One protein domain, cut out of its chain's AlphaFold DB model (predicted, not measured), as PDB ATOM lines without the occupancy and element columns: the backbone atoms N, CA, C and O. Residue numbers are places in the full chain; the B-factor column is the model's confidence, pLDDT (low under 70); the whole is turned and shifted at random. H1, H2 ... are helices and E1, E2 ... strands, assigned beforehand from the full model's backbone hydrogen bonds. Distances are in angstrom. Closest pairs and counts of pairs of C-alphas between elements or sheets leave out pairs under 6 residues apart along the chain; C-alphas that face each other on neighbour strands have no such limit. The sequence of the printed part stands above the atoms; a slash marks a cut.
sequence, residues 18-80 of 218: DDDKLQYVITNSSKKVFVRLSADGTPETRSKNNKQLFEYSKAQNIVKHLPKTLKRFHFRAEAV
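What this domain is: This is residues 18 to 80 of the 218 residues of an uncharacterized protein of Lactonifactor sp. BIOML-A7 (UniProt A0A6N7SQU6). A two-stranded ribbon of E1 and E4 has helix H1 packed on it, and a second ribbon, the hairpin E2 and E3, stands beside E1, where E2 begins close to the end of E1. The short helix H2 lies at one end of the longest axis, and residues 18 to 22 lie at the other. The printed part has 63 residues, with two named helices and four named strands in the order E1, E2, E3, H1, H2, E4; under half of the residues are in these elements, and the class is mixed, helices and strands. Each sheet has two strands, order E1 - E4 and E2 - E3, both antiparallel. The whole is compact, with a radius of gyration of the C-alphas of 10.8 A and spans of 34 by 24 by 20 A.

How they stand to each other: E1, residues 24 to 27, is the antiparallel neighbour of E4, residues 76 to 79, at 142 degrees between directions. N 25 and O 78 are within hydrogen-bond range at 2.9 A, as are N 76 and O 27 at 2.9 A. A short link leads from E1 to E2, residues 34 to 37; their closest C-alphas, those of Thr 27 and Phe 34, are 4.5 A apart. E2 forms a hairpin with E3, residues 43 to 46, antiparallel at 138 degrees, with N 36 and O 44 within hydrogen-bond range at 2.9 A. E1 and E3 are apart, and so are E2 and E4. H1, residues 56 to 64, comes closest to E1 at the C-alphas of Tyr 24 and Tyr 56, 5.9 A, and to E4 at those of Ala 59 and Ala 77, 5.8 A. H1 and E2 are near each other, with 6 pairs of C-alphas within 10 A. H2, residues 68 to 71, is only just apart from H1, the closest C-alphas being 8.0 A apart. In H1 every O i to N i+4 pair is within hydrogen-bond range; H2 is too short for such a pair, and its 1 pair of O i and N i+3 is not within range.

Where its parts are: E1, residues 24 to 27, begins with C-alpha 24 at (-31.345, -24.829, -5.102) and is 9.4 A long from first to last C-alpha. E2, residues 34 to 37, measures 10.4 A, and E3, residues 43 to 46, 9.9 A. H1, residues 56 to 64, measures 12.4 A and begins with C-alpha 56 at (-29.765, -27.695, -0.250). H2, residues 68 to 71, measures 5.2 A. E4, residues 76 to 79, measures 9.9 A and ends with C-alpha 79 at (-27.479, -23.934, -7.046).

The domain as a whole: The two C-alphas farthest apart are those of Asp 18 and Thr 69, 33.9 A. The printed part has no cut, and no link is long. The mean pLDDT of the printed part is 80.8; residues 18 to 22 are under 70.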
ATOM      1  N   ASP A  18     -22.668 -19.930   5.208       43.06
ATOM      2  CA  ASP A  18     -23.275 -19.292   4.024       43.06
ATOM      3  C   ASP A  18     -24.078 -20.261   3.125       43.06
ATOM      4  O   ASP A  18     -24.735 -19.824   2.181       43.06
ATOM      5  N   ASP A  19     -24.089 -21.568   3.417       44.75
ATOM      6  CA  ASP A  19     -24.893 -22.556   2.665       44.75
ATOM      7  C   ASP A  19     -26.410 -22.394   2.938       44.75
ATOM      8  O   ASP A  19     -27.246 -22.811   2.135       44.75
ATOM      9  N   ASP A  20     -26.775 -21.693   4.022       48.19
ATOM     10  CA  ASP A  20     -28.163 -21.443   4.447       48.19
ATOM     11  C   ASP A  20     -28.893 -20.359   3.623       48.19
ATOM     12  O   ASP A  20     -30.097 -20.149   3.799       48.19
ATOM     13  N   LYS A  21     -28.213 -19.674   2.690       54.97
ATOM     14  CA  LYS A  21     -28.844 -18.692   1.781       54.97
ATOM     15  C   LYS A  21     -28.873 -19.099   0.314       54.97
ATOM     16  O   LYS A  21     -29.607 -18.480  -0.462       54.97
ATOM     17  N   LEU A  22     -28.144 -20.138  -0.086       64.25
ATOM     18  CA  LEU A  22     -28.211 -20.605  -1.464       64.25
ATOM     19  C   LEU A  22     -29.527 -21.344  -1.712       64.25
ATOM     20  O   LEU A  22     -29.864 -22.335  -1.066       64.25
ATOM     21  N   GLN A  23     -30.273 -20.864  -2.705       81.00
ATOM     22  CA  GLN A  23     -31.471 -21.540  -3.178       81.00
ATOM     23  C   GLN A  23     -31.111 -22.515  -4.296       81.00
ATOM     24  O   GLN A  23     -30.435 -22.174  -5.268       81.00
ATOM     25  N   TYR A  24     -31.600 -23.741  -4.173       85.12
ATOM     26  CA  TYR A  24     -31.345 -24.829  -5.102       85.12
ATOM     27  C   TYR A  24     -32.609 -25.176  -5.879       85.12
ATOM     28  O   TYR A  24     -33.729 -25.120  -5.369       85.12
ATOM     29  N   VAL A  25     -32.426 -25.589  -7.128       88.38
ATOM     30  CA  VAL A  25     -33.480 -26.188  -7.953       88.38
ATOM     31  C   VAL A  25     -33.111 -27.623  -8.274       88.38
ATOM     32  O   VAL A  25     -31.948 -27.950  -8.502       88.38
ATOM     33  N   ILE A  26     -34.113 -28.492  -8.330       88.81
ATOM     34  CA  ILE A  26     -33.919 -29.877  -8.752       88.81
ATOM     35  C   ILE A  26     -34.201 -29.949 -10.248       88.81
ATOM     36  O   ILE A  26     -35.341 -29.743 -10.671       88.81
ATOM     37  N   THR A  27     -33.184 -30.236 -11.058       88.75
ATOM     38  CA  THR A  27     -33.313 -30.298 -12.519       88.75
ATOM     39  C   THR A  27     -32.570 -31.486 -13.119       88.75
ATOM     40  O   THR A  27     -31.673 -32.062 -12.505       88.75
ATOM     41  N   ASN A  28     -33.007 -31.915 -14.301       86.62
ATOM     42  CA  ASN A  28     -32.381 -33.006 -15.035       86.62
ATOM     43  C   ASN A  28     -31.123 -32.525 -15.777       86.62
ATOM     44  O   ASN A  28     -30.894 -31.325 -15.931       86.62
ATOM     45  N   SER A  29     -30.334 -33.453 -16.324       82.00
ATOM     46  CA  SER A  29     -29.093 -33.097 -17.028       82.00
ATOM     47  C   SER A  29     -29.251 -32.091 -18.160       82.00
ATOM     48  O   SER A  29     -28.350 -31.283 -18.366       82.00
ATOM     49  N   SER A  30     -30.395 -32.090 -18.846       78.94
ATOM     50  CA  SER A  30     -30.675 -31.148 -19.929       78.94
ATOM     51  C   SER A  30     -31.210 -29.786 -19.460       78.94
ATOM     52  O   SER A  30     -31.521 -28.961 -20.313       78.94
ATOM     53  N   LYS A  31     -31.395 -29.558 -18.150       79.19
ATOM     54  CA  LYS A  31     -31.955 -28.335 -17.538       79.19
ATOM     55  C   LYS A  31     -33.318 -27.888 -18.096       79.19
ATOM     56  O   LYS A  31     -33.649 -26.701 -18.090       79.19
ATOM     57  N   LYS A  32     -34.110 -28.833 -18.620       80.50
ATOM     58  CA  LYS A  32     -35.422 -28.564 -19.251       80.50
ATOM     59  C   LYS A  32     -36.593 -28.924 -18.338       80.50
ATOM     60  O   LYS A  32     -37.659 -28.326 -18.461       80.50
ATOM     61  N   VAL A  33     -36.385 -29.875 -17.428       83.94
ATOM     62  CA  VAL A  33     -37.409 -30.381 -16.511       83.94
ATOM     63  C   VAL A  33     -36.983 -30.092 -15.079       83.94
ATOM     64  O   VAL A  33     -35.828 -30.319 -14.713       83.94
ATOM     65  N   PHE A  34     -37.919 -29.593 -14.280       87.94
ATOM     66  CA  PHE A  34     -37.706 -29.219 -12.886       87.94
ATOM     67  C   PHE A  34     -38.661 -30.001 -11.987       87.94
ATOM     68  O   PHE A  34     -39.779 -30.304 -12.404       87.94
ATOM     69  N   VAL A  35     -38.233 -30.320 -10.766       86.88
ATOM     70  CA  VAL A  35     -39.085 -30.979  -9.765       86.88
ATOM     71  C   VAL A  35     -39.650 -29.943  -8.798       86.88
ATOM     72  O   VAL A  35     -38.938 -29.050  -8.341       86.88
ATOM     73  N   ARG A  36     -40.937 -30.084  -8.486       88.56
ATOM     74  CA  ARG A  36     -41.684 -29.327  -7.477       88.56
ATOM     75  C   ARG A  36     -42.443 -30.314  -6.586       88.56
ATOM     76  O   ARG A  36     -42.787 -31.396  -7.044       88.56
ATOM     77  N   LEU A  37     -42.716 -29.946  -5.340       85.94
ATOM     78  CA  LEU A  37     -43.639 -30.681  -4.480       85.94
ATOM     79  C   LEU A  37     -45.070 -30.147  -4.657       85.94
ATOM     80  O   LEU A  37     -45.290 -28.929  -4.689       85.94
ATOM     81  N   SER A  38     -46.026 -31.064  -4.791       82.19
ATOM     82  CA  SER A  38     -47.459 -30.774  -4.726       82.19
ATOM     83  C   SER A  38     -47.880 -30.425  -3.293       82.19
ATOM     84  O   SER A  38     -47.075 -30.542  -2.364       82.19
ATOM     85  N   ALA A  39     -49.129 -29.993  -3.095       79.56
ATOM     86  CA  ALA A  39     -49.648 -29.653  -1.762       79.56
ATOM     87  C   ALA A  39     -49.532 -30.832  -0.773       79.56
ATOM     88  O   ALA A  39     -49.219 -30.627   0.396       79.56
ATOM     89  N   ASP A  40     -49.657 -32.057  -1.284       80.12
ATOM     90  CA  ASP A  40     -49.549 -33.307  -0.522       80.12
ATOM     91  C   ASP A  40     -48.099 -33.815  -0.365       80.12
ATOM     92  O   ASP A  40     -47.861 -34.937   0.076       80.12
ATOM     93  N   GLY A  41     -47.096 -33.026  -0.766       77.31
ATOM     94  CA  GLY A  41     -45.677 -33.380  -0.641       77.31
ATOM     95  C   GLY A  41     -45.157 -34.369  -1.691       77.31
ATOM     96  O   GLY A  41     -44.013 -34.817  -1.600       77.31
ATOM     97  N   THR A  42     -45.950 -34.698  -2.711       83.00
ATOM     98  CA  THR A  42     -45.544 -35.574  -3.820       83.00
ATOM     99  C   THR A  42     -44.692 -34.819  -4.855       83.00
ATOM    100  O   THR A  42     -45.030 -33.695  -5.228       83.00
ATOM    101  N   PRO A  43     -43.569 -35.388  -5.340       85.06
ATOM    102  CA  PRO A  43     -42.734 -34.737  -6.348       85.06
ATOM    103  C   PRO A  43     -43.334 -34.852  -7.760       85.06
ATOM    104  O   PRO A  43     -43.517 -35.950  -8.282       85.06
ATOM    105  N   GLU A  44     -43.563 -33.708  -8.404       87.12
ATOM    106  CA  GLU A  44     -44.077 -33.558  -9.770       87.12
ATOM    107  C   GLU A  44     -43.059 -32.857 -10.685       87.12
ATOM    108  O   GLU A  44     -42.290 -31.992 -10.252       87.12
ATOM    109  N   THR A  45     -43.073 -33.184 -11.980       83.88
ATOM    110  CA  THR A  45     -42.223 -32.536 -12.991       83.88
ATOM    111  C   THR A  45     -42.928 -31.362 -13.667       83.88
ATOM    112  O   THR A  45     -44.048 -31.508 -14.156       83.88
ATOM    113  N   ARG A  46     -42.256 -30.213 -13.778       82.44
ATOM    114  CA  ARG A  46     -42.757 -29.006 -14.454       82.44
ATOM    115  C   ARG A  46     -41.698 -28.353 -15.347       82.44
ATOM    116  O   ARG A  46     -40.505 -28.653 -15.280       82.44
ATOM    117  N   SER A  47     -42.165 -27.445 -16.199       76.44
ATOM    118  CA  SER A  47     -41.341 -26.561 -17.026       76.44
ATOM    119  C   SER A  47     -40.734 -25.410 -16.209       76.44
ATOM    120  O   SER A  47     -41.220 -25.062 -15.133       76.44
ATOM    121  N   LYS A  48     -39.694 -24.775 -16.765       74.81
ATOM    122  CA  LYS A  48     -38.866 -23.724 -16.133       74.81
ATOM    123  C   LYS A  48     -39.644 -22.608 -15.417       74.81
ATOM    124  O   LYS A  48     -39.191 -22.146 -14.374       74.81
ATOM    125  N   ASN A  49     -40.796 -22.200 -15.951       70.31
ATOM    126  CA  ASN A  49     -41.572 -21.059 -15.445       70.31
ATOM    127  C   ASN A  49     -42.176 -21.279 -14.048       70.31
ATOM    128  O   ASN A  49     -42.490 -20.308 -13.379       70.31
ATOM    129  N   ASN A  50     -42.310 -22.532 -13.597       71.06
ATOM    130  CA  ASN A  50     -42.900 -22.885 -12.299       71.06
ATOM    131  C   ASN A  50     -41.951 -23.742 -11.445       71.06
ATOM    132  O   ASN A  50     -42.390 -24.639 -10.720       71.06
ATOM    133  N   LYS A  51     -40.638 -23.512 -11.568       78.62
ATOM    134  CA  LYS A  51     -39.625 -24.198 -10.756       78.62
ATOM    135  C   LYS A  51     -39.784 -23.821  -9.276       78.62
ATOM    136  O   LYS A  51     -40.016 -22.658  -8.960       78.62
ATOM    137  N   GLN A  52     -39.651 -24.797  -8.381       83.38
ATOM    138  CA  GLN A  52     -39.643 -24.554  -6.938       83.38
ATOM    139  C   GLN A  52     -38.203 -24.440  -6.438       83.38
ATOM    140  O   GLN A  52     -37.321 -25.167  -6.899       83.38
ATOM    141  N   LEU A  53     -37.991 -23.510  -5.511       84.50
ATOM    142  CA  LEU A  53     -36.714 -23.268  -4.850       84.50
ATOM    143  C   LEU A  53     -36.699 -24.025  -3.521       84.50
ATOM    144  O   LEU A  53     -37.698 -24.053  -2.797       84.50
ATOM    145  N   PHE A  54     -35.578 -24.668  -3.233       84.19
ATOM    146  CA  PHE A  54     -35.373 -25.485  -2.048       84.19
ATOM    147  C   PHE A  54     -34.060 -25.104  -1.373       84.19
ATOM    148  O   PHE A  54     -33.105 -24.706  -2.034       84.19
ATOM    149  N   GLU A  55     -33.998 -25.300  -0.066       84.44
ATOM    150  CA  GLU A  55     -32.731 -25.400   0.655       84.44
ATOM    151  C   GLU A  55     -31.951 -26.637   0.169       84.44
ATOM    152  O   GLU A  55     -32.560 -27.635  -0.243       84.44
ATOM    153  N   TYR A  56     -30.618 -26.604   0.227       82.31
ATOM    154  CA  TYR A  56     -29.765 -27.695  -0.250       82.31
ATOM    155  C   TYR A  56     -30.120 -29.057   0.358       82.31
ATOM    156  O   TYR A  56     -30.311 -30.042  -0.364       82.31
ATOM    157  N   SER A  57     -30.251 -29.098   1.688       81.81
ATOM    158  CA  SER A  57     -30.547 -30.307   2.460       81.81
ATOM    159  C   SER A  57     -31.854 -30.955   1.984       81.81
ATOM    160  O   SER A  57     -31.920 -32.155   1.695       81.81
ATOM    161  N   LYS A  58     -32.879 -30.123   1.779       85.12
ATOM    162  CA  LYS A  58     -34.195 -30.506   1.272       85.12
ATOM    163  C   LYS A  58     -34.134 -30.959  -0.183       85.12
ATOM    164  O   LYS A  58     -34.712 -31.994  -0.514       85.12
ATOM    165  N   ALA A  59     -33.404 -30.246  -1.038       86.62
ATOM    166  CA  ALA A  59     -33.238 -30.600  -2.445       86.62
ATOM    167  C   ALA A  59     -32.576 -31.976  -2.608       86.62
ATOM    168  O   ALA A  59     -33.062 -32.820  -3.365       86.62
ATOM    169  N   GLN A  60     -31.506 -32.239  -1.852       87.81
ATOM    170  CA  GLN A  60     -30.842 -33.540  -1.850       87.81
ATOM    171  C   GLN A  60     -31.749 -34.659  -1.343       87.81
ATOM    172  O   GLN A  60     -31.763 -35.747  -1.924       87.81
ATOM    173  N   ASN A  61     -32.499 -34.407  -0.268       89.06
ATOM    174  CA  ASN A  61     -33.403 -35.399   0.303       89.06
ATOM    175  C   ASN A  61     -34.483 -35.805  -0.715       89.06
ATOM    176  O   ASN A  61     -34.688 -36.988  -0.983       89.06
ATOM    177  N   ILE A  62     -35.086 -34.823  -1.389       88.69
ATOM    178  CA  ILE A  62     -36.078 -35.068  -2.441       88.69
ATOM    179  C   ILE A  62     -35.469 -35.900  -3.574       88.69
ATOM    180  O   ILE A  62     -36.057 -36.909  -3.952       88.69
ATOM    181  N   VAL A  63     -34.278 -35.540  -4.074       87.44
ATOM    182  CA  VAL A  63     -33.588 -36.284  -5.148       87.44
ATOM    183  C   VAL A  63     -33.345 -37.751  -4.765       87.44
ATOM    184  O   VAL A  63     -33.590 -38.649  -5.577       87.44
ATOM    185  N   LYS A  64     -32.920 -38.026  -3.522       87.75
ATOM    186  CA  LYS A  64     -32.675 -39.393  -3.021       87.75
ATOM    187  C   LYS A  64     -33.954 -40.242  -2.985       87.75
ATOM    188  O   LYS A  64     -33.920 -41.434  -3.326       87.75
ATOM    189  N   HIS A  65     -35.080 -39.626  -2.633       87.25
ATOM    190  CA  HIS A  65     -36.361 -40.300  -2.403       87.25
ATOM    191  C   HIS A  65     -37.377 -40.157  -3.548       87.25
ATOM    192  O   HIS A  65     -38.553 -40.466  -3.369       87.25
ATOM    193  N   LEU A  66     -36.939 -39.766  -4.751       87.88
ATOM    194  CA  LEU A  66     -37.828 -39.699  -5.914       87.88
ATOM    195  C   LEU A  66     -38.477 -41.066  -6.246       87.88
ATOM    196  O   LEU A  66     -37.819 -42.111  -6.144       87.88
ATOM    197  N   PRO A  67     -39.734 -41.077  -6.731       85.94
ATOM    198  CA  PRO A  67     -40.381 -42.263  -7.287       85.94
ATOM    199  C   PRO A  67     -39.534 -42.935  -8.375       85.94
ATOM    200  O   PRO A  67     -38.828 -42.267  -9.135       85.94
ATOM    201  N   LYS A  68     -39.634 -44.268  -8.495       83.12
ATOM    202  CA  LYS A  68     -38.840 -45.070  -9.453       83.12
ATOM    203  C   LYS A  68     -38.925 -44.547 -10.896       83.12
ATOM    204  O   LYS A  68     -37.931 -44.587 -11.615       83.12
ATOM    205  N   THR A  69     -40.084 -44.031 -11.300       82.75
ATOM    206  CA  THR A  69     -40.317 -43.424 -12.620       82.75
ATOM    207  C   THR A  69     -39.473 -42.167 -12.841       82.75
ATOM    208  O   THR A  69     -38.867 -42.022 -13.899       82.75
ATOM    209  N   LEU A  70     -39.364 -41.296 -11.834       82.19
ATOM    210  CA  LEU A  70     -38.617 -40.037 -11.907       82.19
ATOM    211  C   LEU A  70     -37.104 -40.223 -11.752       82.19
ATOM    212  O   LEU A  70     -36.333 -39.460 -12.331       82.19
ATOM    213  N   LYS A  71     -36.655 -41.273 -11.050       82.19
ATOM    214  CA  LYS A  71     -35.221 -41.598 -10.920       82.19
ATOM    215  C   LYS A  71     -34.525 -41.839 -12.267       82.19
ATOM    216  O   LYS A  71     -33.339 -41.547 -12.389       82.19
ATOM    217  N   ARG A  72     -35.259 -42.289 -13.295       82.44
ATOM    218  CA  ARG A  72     -34.730 -42.518 -14.658       82.44
ATOM    219  C   ARG A  72     -34.290 -41.235 -15.374       82.44
ATOM    220  O   ARG A  72     -33.562 -41.315 -16.353       82.44
ATOM    221  N   PHE A  73     -34.715 -40.064 -14.900       81.69
ATOM    222  CA  PHE A  73     -34.411 -38.773 -15.527       81.69
ATOM    223  C   PHE A  73     -33.149 -38.094 -14.969       81.69
ATOM    224  O   PHE A  73     -32.825 -36.988 -15.399       81.69
ATOM    225  N   HIS A  74     -32.424 -38.743 -14.047       84.06
ATOM    226  CA  HIS A  74     -31.144 -38.267 -13.501       84.06
ATOM    227  C   HIS A  74     -31.199 -36.822 -12.969       84.06
ATOM    228  O   HIS A  74     -30.403 -35.961 -13.349       84.06
ATOM    229  N   PHE A  75     -32.176 -36.546 -12.102       87.12
ATOM    230  CA  PHE A  75     -32.300 -35.254 -11.431       87.12
ATOM    231  C   PHE A  75     -31.147 -35.002 -10.453       87.12
ATOM    232  O   PHE A  75     -30.705 -35.911  -9.751       87.12
ATOM    233  N   ARG A  76     -30.706 -33.745 -10.372       87.81
ATOM    234  CA  ARG A  76     -29.718 -33.254  -9.407       87.81
ATOM    235  C   ARG A  76     -30.141 -31.901  -8.847       87.81
ATOM    236  O   ARG A  76     -30.867 -31.156  -9.505       87.81
ATOM    237  N   ALA A  77     -29.677 -31.598  -7.640       86.75
ATOM    238  CA  ALA A  77     -29.783 -30.260  -7.078       86.75
ATOM    239  C   ALA A  77     -28.701 -29.373  -7.712       86.75
ATOM    240  O   ALA A  77     -27.520 -29.705  -7.652       86.75
ATOM    241  N   GLU A  78     -29.102 -28.272  -8.340       84.06
ATOM    242  CA  GLU A  78     -28.199 -27.232  -8.835       84.06
ATOM    243  C   GLU A  78     -28.463 -25.931  -8.074       84.06
ATOM    244  O   GLU A  78     -29.622 -25.546  -7.894       84.06
ATOM    245  N   ALA A  79     -27.393 -25.260  -7.643       79.81
ATOM    246  CA  ALA A  79     -27.479 -23.934  -7.046       79.81
ATOM    247  C   ALA A  79     -27.986 -22.927  -8.087       79.81
ATOM    248  O   ALA A  79     -27.545 -22.933  -9.242       79.81
ATOM    249  N   VAL A  80     -28.917 -22.067  -7.689       74.62
ATOM    250  CA  VAL A  80     -29.330 -20.915  -8.486       74.62
ATOM    251  C   VAL A  80     -28.387 -19.765  -8.132       74.62
ATOM    252  O   VAL A  80     -28.383 -19.351  -6.974       74.62
TER     253      VAL A  80